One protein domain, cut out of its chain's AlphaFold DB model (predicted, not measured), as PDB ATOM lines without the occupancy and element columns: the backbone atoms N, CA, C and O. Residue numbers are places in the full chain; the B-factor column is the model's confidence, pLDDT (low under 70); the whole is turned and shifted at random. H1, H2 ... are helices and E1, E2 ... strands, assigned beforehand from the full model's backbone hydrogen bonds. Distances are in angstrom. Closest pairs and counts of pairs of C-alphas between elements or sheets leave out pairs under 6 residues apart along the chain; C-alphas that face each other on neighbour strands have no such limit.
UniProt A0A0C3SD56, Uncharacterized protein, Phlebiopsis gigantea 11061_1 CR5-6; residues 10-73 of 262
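Overview. This is residues 10 to 73 of the 262 residues of an uncharacterized protein of Phlebiopsis gigantea 11061_1 CR5-6 (UniProt A0A0C3SD56). One helix, H1, packs across one face of a small twisted sheet of four short strands, making two layers; long loops join them. The printed part has 64 residues, under half in named elements, ordered E1 H1 E2 E3 E4: mixed class, mixed sheet E1 E2 E3 E4. It is compact, radius of gyration of the C-alphas 10.7 A, spanning 29 by 22 by 17 A.

Arrangement. Start at E2, residues 48 to 51, parallel to E1, residues 10 to 12; N 10 and O 48 are 2.9 A apart, within hydrogen-bond range. E3, residues 62 to 65, and E4, residues 70 to 72, complete the meander E2 E3 E4, antiparallel neighbours in two hairpins; N 49 and O 63 are 2.9 A apart, N 64 and O 71 2.8 A. H1, residues 24 to 36, every O i to N i+4 pair within range, is on the sheet at height 9.1 A, across the strands; its closest C-alphas to E4 are Glu 31 and Leu 70, 6.8 A. E1, H1, E2 form a strand-helix-strand unit, parallel strands joined through a helix, with a right-handed crossover.

Along the chain. Find C-alpha 24 at (12.734, -23.839, 14.872); H1 runs 18.4 A. E2 and E3 each span 10.1 A. E4 ends at C-alpha 72, (21.368, -19.230, 13.547).

Size, cuts and confidence. The printed part has no cut. Links E1 to H1 and H1 to E2 are long. Residues 18 to 19 are under pLDDT 70.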
ATOM      1  N   LEU A  10      18.862  -6.013  18.212       94.12
ATOM      2  CA  LEU A  10      17.461  -5.968  18.614       94.12
ATOM      3  C   LEU A  10      17.215  -7.082  19.618       94.12
ATOM      4  O   LEU A  10      17.703  -8.191  19.443       94.12
ATOM      5  N   GLN A  11      16.472  -6.775  20.671       94.56
ATOM      6  CA  GLN A  11      16.120  -7.750  21.691       94.56
ATOM      7  C   GLN A  11      14.655  -8.122  21.527       94.56
ATOM      8  O   GLN A  11      13.801  -7.240  21.423       94.56
ATOM      9  N   VAL A  12      14.391  -9.420  21.505       94.81
ATOM     10  CA  VAL A  12      13.051 -10.000  21.594       94.81
ATOM     11  C   VAL A  12      12.996 -10.878  22.834       94.81
ATOM     12  O   VAL A  12      14.033 -11.230  23.393       94.81
ATOM     13  N   PHE A  13      11.792 -11.180  23.294       93.25
ATOM     14  CA  PHE A  13      11.585 -12.099  24.400       93.25
ATOM     15  C   PHE A  13      10.542 -13.117  23.963       93.25
ATOM     16  O   PHE A  13       9.353 -12.800  23.925       93.25
ATOM     17  N   VAL A  14      10.994 -14.320  23.620       91.94
ATOM     18  CA  VAL A  14      10.130 -15.452  23.293       91.94
ATOM     19  C   VAL A  14      10.402 -16.544  24.322       91.94
ATOM     20  O   VAL A  14      11.504 -17.076  24.378       91.94
ATOM     21  N   PRO A  15       9.436 -16.890  25.188       87.06
ATOM     22  CA  PRO A  15       9.646 -17.943  26.171       87.06
ATOM     23  C   PRO A  15      10.096 -19.248  25.498       87.06
ATOM     24  O   PRO A  15       9.375 -19.783  24.659       87.06
ATOM     25  N   SER A  16      11.257 -19.768  25.899       79.31
ATOM     26  CA  SER A  16      11.775 -21.062  25.446       79.31
ATOM     27  C   SER A  16      11.575 -22.107  26.551       79.31
ATOM     28  O   SER A  16      12.445 -22.278  27.407       79.31
ATOM     29  N   PRO A  17      10.417 -22.794  26.606       73.81
ATOM     30  CA  PRO A  17      10.160 -23.809  27.630       73.81
ATOM     31  C   PRO A  17      11.086 -25.031  27.502       73.81
ATOM     32  O   PRO A  17      11.208 -25.802  28.450       73.81
ATOM     33  N   GLU A  18      11.729 -25.203  26.343       69.88
ATOM     34  CA  GLU A  18      12.618 -26.322  26.014       69.88
ATOM     35  C   GLU A  18      14.073 -26.100  26.477       69.88
ATOM     36  O   GLU A  18      14.858 -27.050  26.472       69.88
ATOM     37  N   GLY A  19      14.426 -24.893  26.944       69.06
ATOM     38  CA  GLY A  19      15.709 -24.596  27.593       69.06
ATOM     39  C   GLY A  19      16.622 -23.634  26.824       69.06
ATOM     40  O   GLY A  19      16.155 -22.713  26.153       69.06
ATOM     41  N   ASP A  20      17.936 -23.858  26.953       70.00
ATOM     42  CA  ASP A  20      19.028 -22.928  26.600       70.00
ATOM     43  C   ASP A  20      19.344 -22.830  25.089       70.00
ATOM     44  O   ASP A  20      20.360 -22.254  24.691       70.00
ATOM     45  N   TRP A  21      18.497 -23.390  24.221       78.88
ATOM     46  CA  TRP A  21      18.638 -23.297  22.766       78.88
ATOM     47  C   TRP A  21      17.299 -22.980  22.101       78.88
ATOM     48  O   TRP A  21      16.243 -23.380  22.587       78.88
ATOM     49  N   LEU A  22      17.345 -22.267  20.974       81.94
ATOM     50  CA  LEU A  22      16.151 -21.933  20.201       81.94
ATOM     51  C   LEU A  22      15.777 -23.101  19.289       81.94
ATOM     52  O   LEU A  22      16.574 -23.513  18.449       81.94
ATOM     53  N   SER A  23      14.563 -23.627  19.438       87.00
ATOM     54  CA  SER A  23      13.986 -24.530  18.443       87.00
ATOM     55  C   SER A  23      13.496 -23.748  17.222       87.00
ATOM     56  O   SER A  23      13.270 -22.538  17.297       87.00
ATOM     57  N   ASP A  24      13.274 -24.442  16.100       88.69
ATOM     58  CA  ASP A  24      12.734 -23.839  14.872       88.69
ATOM     59  C   ASP A  24      11.436 -23.056  15.146       88.69
ATOM     60  O   ASP A  24      11.216 -21.972  14.604       88.69
ATOM     61  N   THR A  25      10.595 -23.569  16.049       89.94
ATOM     62  CA  THR A  25       9.367 -22.899  16.496       89.94
ATOM     63  C   THR A  25       9.670 -21.578  17.205       89.94
ATOM     64  O   THR A  25       9.035 -20.568  16.905       89.94
ATOM     65  N   SER A  26      10.652 -21.556  18.112       90.44
ATOM     66  CA  SER A  26      11.053 -20.338  18.826       90.44
ATOM     67  C   SER A  26      11.645 -19.288  17.884       90.44
ATOM     68  O   SER A  26      11.366 -18.099  18.043       90.44
ATOM     69  N   VAL A  27      12.406 -19.703  16.865       92.19
ATOM     70  CA  VAL A  27      12.930 -18.793  15.829       92.19
ATOM     71  C   VAL A  27      11.787 -18.150  15.038       92.19
ATOM     72  O   VAL A  27      11.768 -16.928  14.869       92.19
ATOM     73  N   LEU A  28      10.795 -18.936  14.610       93.38
ATOM     74  CA  LEU A  28       9.616 -18.416  13.905       93.38
ATOM     75  C   LEU A  28       8.793 -17.457  14.774       93.38
ATOM     76  O   LEU A  28       8.287 -16.448  14.278       93.38
ATOM     77  N   GLU A  29       8.678 -17.729  16.072       93.62
ATOM     78  CA  GLU A  29       7.980 -16.828  16.990       93.62
ATOM     79  C   GLU A  29       8.770 -15.526  17.211       93.62
ATOM     80  O   GLU A  29       8.173 -14.450  17.273       93.62
ATOM     81  N   CYS A  30      10.107 -15.573  17.215       94.50
ATOM     82  CA  CYS A  30      10.941 -14.366  17.218       94.50
ATOM     83  C   CYS A  30      10.670 -13.498  15.978       94.50
ATOM     84  O   CYS A  30      10.525 -12.278  16.091       94.50
ATOM     85  N   GLU A  31      10.555 -14.104  14.791       94.19
ATOM     86  CA  GLU A  31      10.159 -13.387  13.571       94.19
ATOM     87  C   GLU A  31       8.747 -12.800  13.681       94.19
ATOM     88  O   GLU A  31       8.507 -11.654  13.278       94.19
ATOM     89  N   ALA A  32       7.807 -13.562  14.249       94.75
ATOM     90  CA  ALA A  32       6.439 -13.114  14.476       94.75
ATOM     91  C   ALA A  32       6.388 -11.905  15.421       94.75
ATOM     92  O   ALA A  32       5.653 -10.956  15.140       94.75
ATOM     93  N   GLU A  33       7.199 -11.883  16.480       95.25
ATOM     94  CA  GLU A  33       7.346 -10.737  17.384       95.25
ATOM     95  C   GLU A  33       7.887  -9.501  16.656       95.25
ATOM     96  O   GLU A  33       7.299  -8.421  16.745       95.25
ATOM     97  N   LEU A  34       8.946  -9.641  15.850       95.06
ATOM     98  CA  LEU A  34       9.486  -8.530  15.047       95.06
ATOM     99  C   LEU A  34       8.451  -7.979  14.057       95.06
ATOM    100  O   LEU A  34       8.376  -6.767  13.820       95.06
ATOM    101  N   LYS A  35       7.635  -8.866  13.480       94.25
ATOM    102  CA  LYS A  35       6.536  -8.500  12.587       94.25
ATOM    103  C   LYS A  35       5.410  -7.787  13.338       94.25
ATOM    104  O   LYS A  35       4.944  -6.756  12.857       94.25
ATOM    105  N   ARG A  36       5.000  -8.286  14.510       95.38
ATOM    106  CA  ARG A  36       3.982  -7.660  15.378       95.38
ATOM    107  C   ARG A  36       4.424  -6.284  15.872       95.38
ATOM    108  O   ARG A  36       3.626  -5.352  15.859       95.38
ATOM    109  N   ALA A  37       5.701  -6.135  16.212       94.56
ATOM    110  CA  ALA A  37       6.318  -4.859  16.567       94.56
ATOM    111  C   ALA A  37       6.476  -3.901  15.369       94.56
ATOM    112  O   ALA A  37       6.834  -2.738  15.548       94.56
ATOM    113  N   GLY A  38       6.233  -4.372  14.141       94.12
ATOM    114  CA  GLY A  38       6.301  -3.562  12.929       94.12
ATOM    115  C   GLY A  38       7.717  -3.151  12.525       94.12
ATOM    116  O   GLY A  38       7.858  -2.277  11.679       94.12
ATOM    117  N   VAL A  39       8.769  -3.761  13.080       92.81
ATOM    118  CA  VAL A  39      10.172  -3.359  12.841       92.81
ATOM    119  C   VAL A  39      10.849  -4.125  11.706       92.81
ATOM    120  O   VAL A  39      11.931  -3.738  11.281       92.81
ATOM    121  N   LEU A  40      10.216  -5.177  11.176       89.12
ATOM    122  CA  LEU A  40      10.812  -6.059  10.161       89.12
ATOM    123  C   LEU A  40      11.321  -5.298   8.923       89.12
ATOM    124  O   LEU A  40      12.400  -5.575   8.414       89.12
ATOM    125  N   HIS A  41      10.575  -4.283   8.479       87.25
ATOM    126  CA  HIS A  41      10.926  -3.447   7.325       87.25
ATOM    127  C   HIS A  41      12.135  -2.521   7.560       87.25
ATOM    128  O   HIS A  41      12.640  -1.919   6.613       87.25
ATOM    129  N   LEU A  42      12.574  -2.369   8.812       89.12
ATOM    130  CA  LEU A  42      13.755  -1.590   9.188       89.12
ATOM    131  C   LEU A  42      15.026  -2.443   9.200       89.12
ATOM    132  O   LEU A  42      16.121  -1.876   9.175       89.12
ATOM    133  N   LEU A  43      14.884  -3.774   9.246       88.19
ATOM    134  CA  LEU A  43      16.015  -4.689   9.298       88.19
ATOM    135  C   LEU A  43      16.739  -4.746   7.960       88.19
ATOM    136  O   LEU A  43      16.142  -4.754   6.882       88.19
ATOM    137  N   ARG A  44      18.059  -4.835   8.047       87.00
ATOM    138  CA  ARG A  44      18.957  -5.067   6.921       87.00
ATOM    139  C   ARG A  44      19.631  -6.409   7.098       87.00
ATOM    140  O   ARG A  44      19.868  -6.851   8.219       87.00
ATOM    141  N   ALA A  45      19.944  -7.069   5.986       88.00
ATOM    142  CA  ALA A  45      20.728  -8.295   6.041       88.00
ATOM    143  C   ALA A  45      22.009  -8.047   6.861       88.00
ATOM    144  O   ALA A  45      22.668  -7.030   6.653       88.00
ATOM    145  N   GLY A  46      22.333  -8.947   7.788       89.56
ATOM    146  CA  GLY A  46      23.408  -8.815   8.772       89.56
ATOM    147  C   GLY A  46      22.997  -8.213  10.119       89.56
ATOM    148  O   GLY A  46      23.806  -8.238  11.045       89.56
ATOM    149  N   ASP A  47      21.788  -7.674  10.270       91.88
ATOM    150  CA  ASP A  47      21.307  -7.196  11.569       91.88
ATOM    151  C   ASP A  47      21.142  -8.362  12.549       91.88
ATOM    152  O   ASP A  47      20.771  -9.468  12.155       91.88
ATOM    153  N   VAL A  48      21.441  -8.121  13.829       94.69
ATOM    154  CA  VAL A  48      21.444  -9.171  14.850       94.69
ATOM    155  C   VAL A  48      20.236  -9.005  15.757       94.69
ATOM    156  O   VAL A  48      19.979  -7.928  16.302       94.69
ATOM    157  N   VAL A  49      19.517 -10.102  15.939       95.56
ATOM    158  CA  VAL A  49      18.402 -10.222  16.874       95.56
ATOM    159  C   VAL A  49      18.837 -11.155  17.989       95.56
ATOM    160  O   VAL A  49      19.550 -12.120  17.749       95.56
ATOM    161  N   TRP A  50      18.465 -10.852  19.221       95.25
ATOM    162  CA  TRP A  50      18.767 -11.678  20.375       95.25
ATOM    163  C   TRP A  50      17.489 -11.954  21.143       95.25
ATOM    164  O   TRP A  50      16.865 -11.021  21.656       95.25
ATOM    165  N   ASP A  51      17.124 -13.228  21.224       94.44
ATOM    166  CA  ASP A  51      16.115 -13.665  22.171       94.44
ATOM    167  C   ASP A  51      16.713 -13.715  23.577       94.44
ATOM    168  O   ASP A  51      17.511 -14.591  23.922       94.44
ATOM    169  N   VAL A  52      16.347 -12.726  24.387       92.75
ATOM    170  CA  VAL A  52      16.866 -12.574  25.748       92.75
ATOM    171  C   VAL A  52      16.295 -13.612  26.715       92.75
ATOM    172  O   VAL A  52      16.810 -13.734  27.827       92.75
ATOM    173  N   ALA A  53      15.269 -14.373  26.316       90.25
ATOM    174  CA  ALA A  53      14.694 -15.429  27.144       90.25
ATOM    175  C   ALA A  53      15.656 -16.610  27.365       90.25
ATOM    176  O   ALA A  53      15.575 -17.273  28.394       90.25
ATOM    177  N   VAL A  54      16.591 -16.835  26.435       87.25
ATOM    178  CA  VAL A  54      17.532 -17.974  26.438       87.25
ATOM    179  C   VAL A  54      18.835 -17.666  27.204       87.25
ATOM    180  O   VAL A  54      19.714 -18.508  27.345       87.25
ATOM    181  N   GLY A  55      18.975 -16.446  27.733       84.00
ATOM    182  CA  GLY A  55      20.139 -16.011  28.510       84.00
ATOM    183  C   GLY A  55      21.202 -15.257  27.699       84.00
ATOM    184  O   GLY A  55      21.073 -15.035  26.497       84.00
ATOM    185  N   ASP A  56      22.259 -14.800  28.387       85.19
ATOM    186  CA  ASP A  56      23.345 -13.975  27.815       85.19
ATOM    187  C   ASP A  56      24.711 -14.682  27.793       85.19
ATOM    188  O   ASP A  56      25.769 -14.041  27.720       85.19
ATOM    189  N   GLU A  57      24.722 -16.011  27.870       86.81
ATOM    190  CA  GLU A  57      25.971 -16.753  27.753       86.81
ATOM    191  C   GLU A  57      26.482 -16.690  26.307       86.81
ATOM    192  O   GLU A  57      25.801 -17.071  25.359       86.81
ATOM    193  N   ALA A  58      27.706 -16.186  26.122       87.06
ATOM    194  CA  ALA A  58      28.344 -16.067  24.813       87.06
ATOM    195  C   ALA A  58      27.427 -15.417  23.751       87.06
ATOM    196  O   ALA A  58      27.130 -14.229  23.876       87.06
ATOM    197  N   ASN A  59      27.028 -16.168  22.717       91.75
ATOM    198  CA  ASN A  59      26.068 -15.740  21.697       91.75
ATOM    199  C   ASN A  59      24.773 -16.566  21.700       91.75
ATOM    200  O   ASN A  59      24.074 -16.581  20.692       91.75
ATOM    201  N   VAL A  60      24.447 -17.250  22.797       89.62
ATOM    202  CA  VAL A  60      23.186 -17.994  22.918       89.62
ATOM    203  C   VAL A  60      21.999 -17.062  22.636       89.62
ATOM    204  O   VAL A  60      22.021 -15.884  23.004       89.62
ATOM    205  N   GLY A  61      21.022 -17.572  21.881       91.12
ATOM    206  CA  GLY A  61      19.831 -16.837  21.450       91.12
ATOM    207  C   GLY A  61      20.073 -15.740  20.404       91.12
ATOM    208  O   GLY A  61      19.129 -15.035  20.048       91.12
ATOM    209  N   ARG A  62      21.313 -15.530  19.930       94.31
ATOM    210  CA  ARG A  62      21.608 -14.536  18.886       94.31
ATOM    211  C   ARG A  62      21.410 -15.138  17.499       94.31
ATOM    212  O   ARG A  62      22.043 -16.125  17.146       94.31
ATOM    213  N   LEU A  63      20.597 -14.459  16.707       94.31
ATOM    214  CA  LEU A  63      20.220 -14.777  15.339       94.31
ATOM    215  C   LEU A  63      20.654 -13.636  14.419       94.31
ATOM    216  O   LEU A  63      20.736 -12.476  14.839       94.31
ATOM    217  N   VAL A  64      20.905 -13.940  13.150       93.44
ATOM    218  CA  VAL A  64      21.214 -12.932  12.133       93.44
ATOM    219  C   VAL A  64      20.121 -12.903  11.082       93.44
ATOM    220  O   VAL A  64      19.748 -13.937  10.536       93.44
ATOM    221  N   TRP A  65      19.638 -11.707  10.768       91.69
ATOM    222  CA  TRP A  65      18.708 -11.481   9.673       91.69
ATOM    223  C   TRP A  65      19.437 -11.609   8.334       91.69
ATOM    224  O   TRP A  65      20.402 -10.883   8.087       91.69
ATOM    225  N   ASP A  66      19.008 -12.497   7.443       85.62
ATOM    226  CA  ASP A  66      19.643 -12.680   6.126       85.62
ATOM    227  C   ASP A  66      19.046 -11.780   5.020       85.62
ATOM    228  O   ASP A  66      19.554 -11.726   3.894       85.62
ATOM    229  N   GLY A  67      17.988 -11.036   5.359       84.69
ATOM    230  CA  GLY A  67      17.179 -10.236   4.440       84.69
ATOM    231  C   GLY A  67      15.754 -10.764   4.253       84.69
ATOM    232  O   GLY A  67      14.906 -10.014   3.774       84.69
ATOM    233  N   ALA A  68      15.487 -12.012   4.636       84.69
ATOM    234  CA  ALA A  68      14.180 -12.656   4.538       84.69
ATOM    235  C   ALA A  68      13.791 -13.432   5.806       84.69
ATOM    236  O   ALA A  68      12.609 -13.439   6.146       84.69
ATOM    237  N   TYR A  69      14.764 -14.040   6.485       88.12
ATOM    238  CA  TYR A  69      14.576 -14.881   7.664       88.12
ATOM    239  C   TYR A  69      15.650 -14.610   8.725       88.12
ATOM    240  O   TYR A  69      16.749 -14.117   8.436       88.12
ATOM    241  N   LEU A  70      15.331 -14.947   9.972       91.81
ATOM    242  CA  LEU A  70      16.293 -15.091  11.053       91.81
ATOM    243  C   LEU A  70      16.981 -16.437  10.931       91.81
ATOM    244  O   LEU A  70      16.332 -17.472  10.809       91.81
ATOM    245  N   ILE A  71      18.306 -16.420  11.007       90.44
ATOM    246  CA  ILE A  71      19.084 -17.645  10.961       90.44
ATOM    247  C   ILE A  71      20.095 -17.705  12.098       90.44
ATOM    248  O   ILE A  71      20.657 -16.686  12.514       90.44
ATOM    249  N   ASP A  72      20.363 -18.925  12.544       91.00
ATOM    250  CA  ASP A  72      21.368 -19.230  13.547       91.00
ATOM    251  C   ASP A  72      22.785 -18.820  13.132       91.00
ATOM    252  O   ASP A  72      23.149 -18.708  11.952       91.00
ATOM    253  N   LEU A  73      23.617 -18.632  14.154       92.31
ATOM    254  CA  LEU A  73      25.060 -18.557  13.986       92.31
ATOM    255  C   LEU A  73      25.631 -19.922  13.581       92.31
ATOM    256  O   LEU A  73      25.062 -20.977  13.847       92.31
TER     257      LEU A  73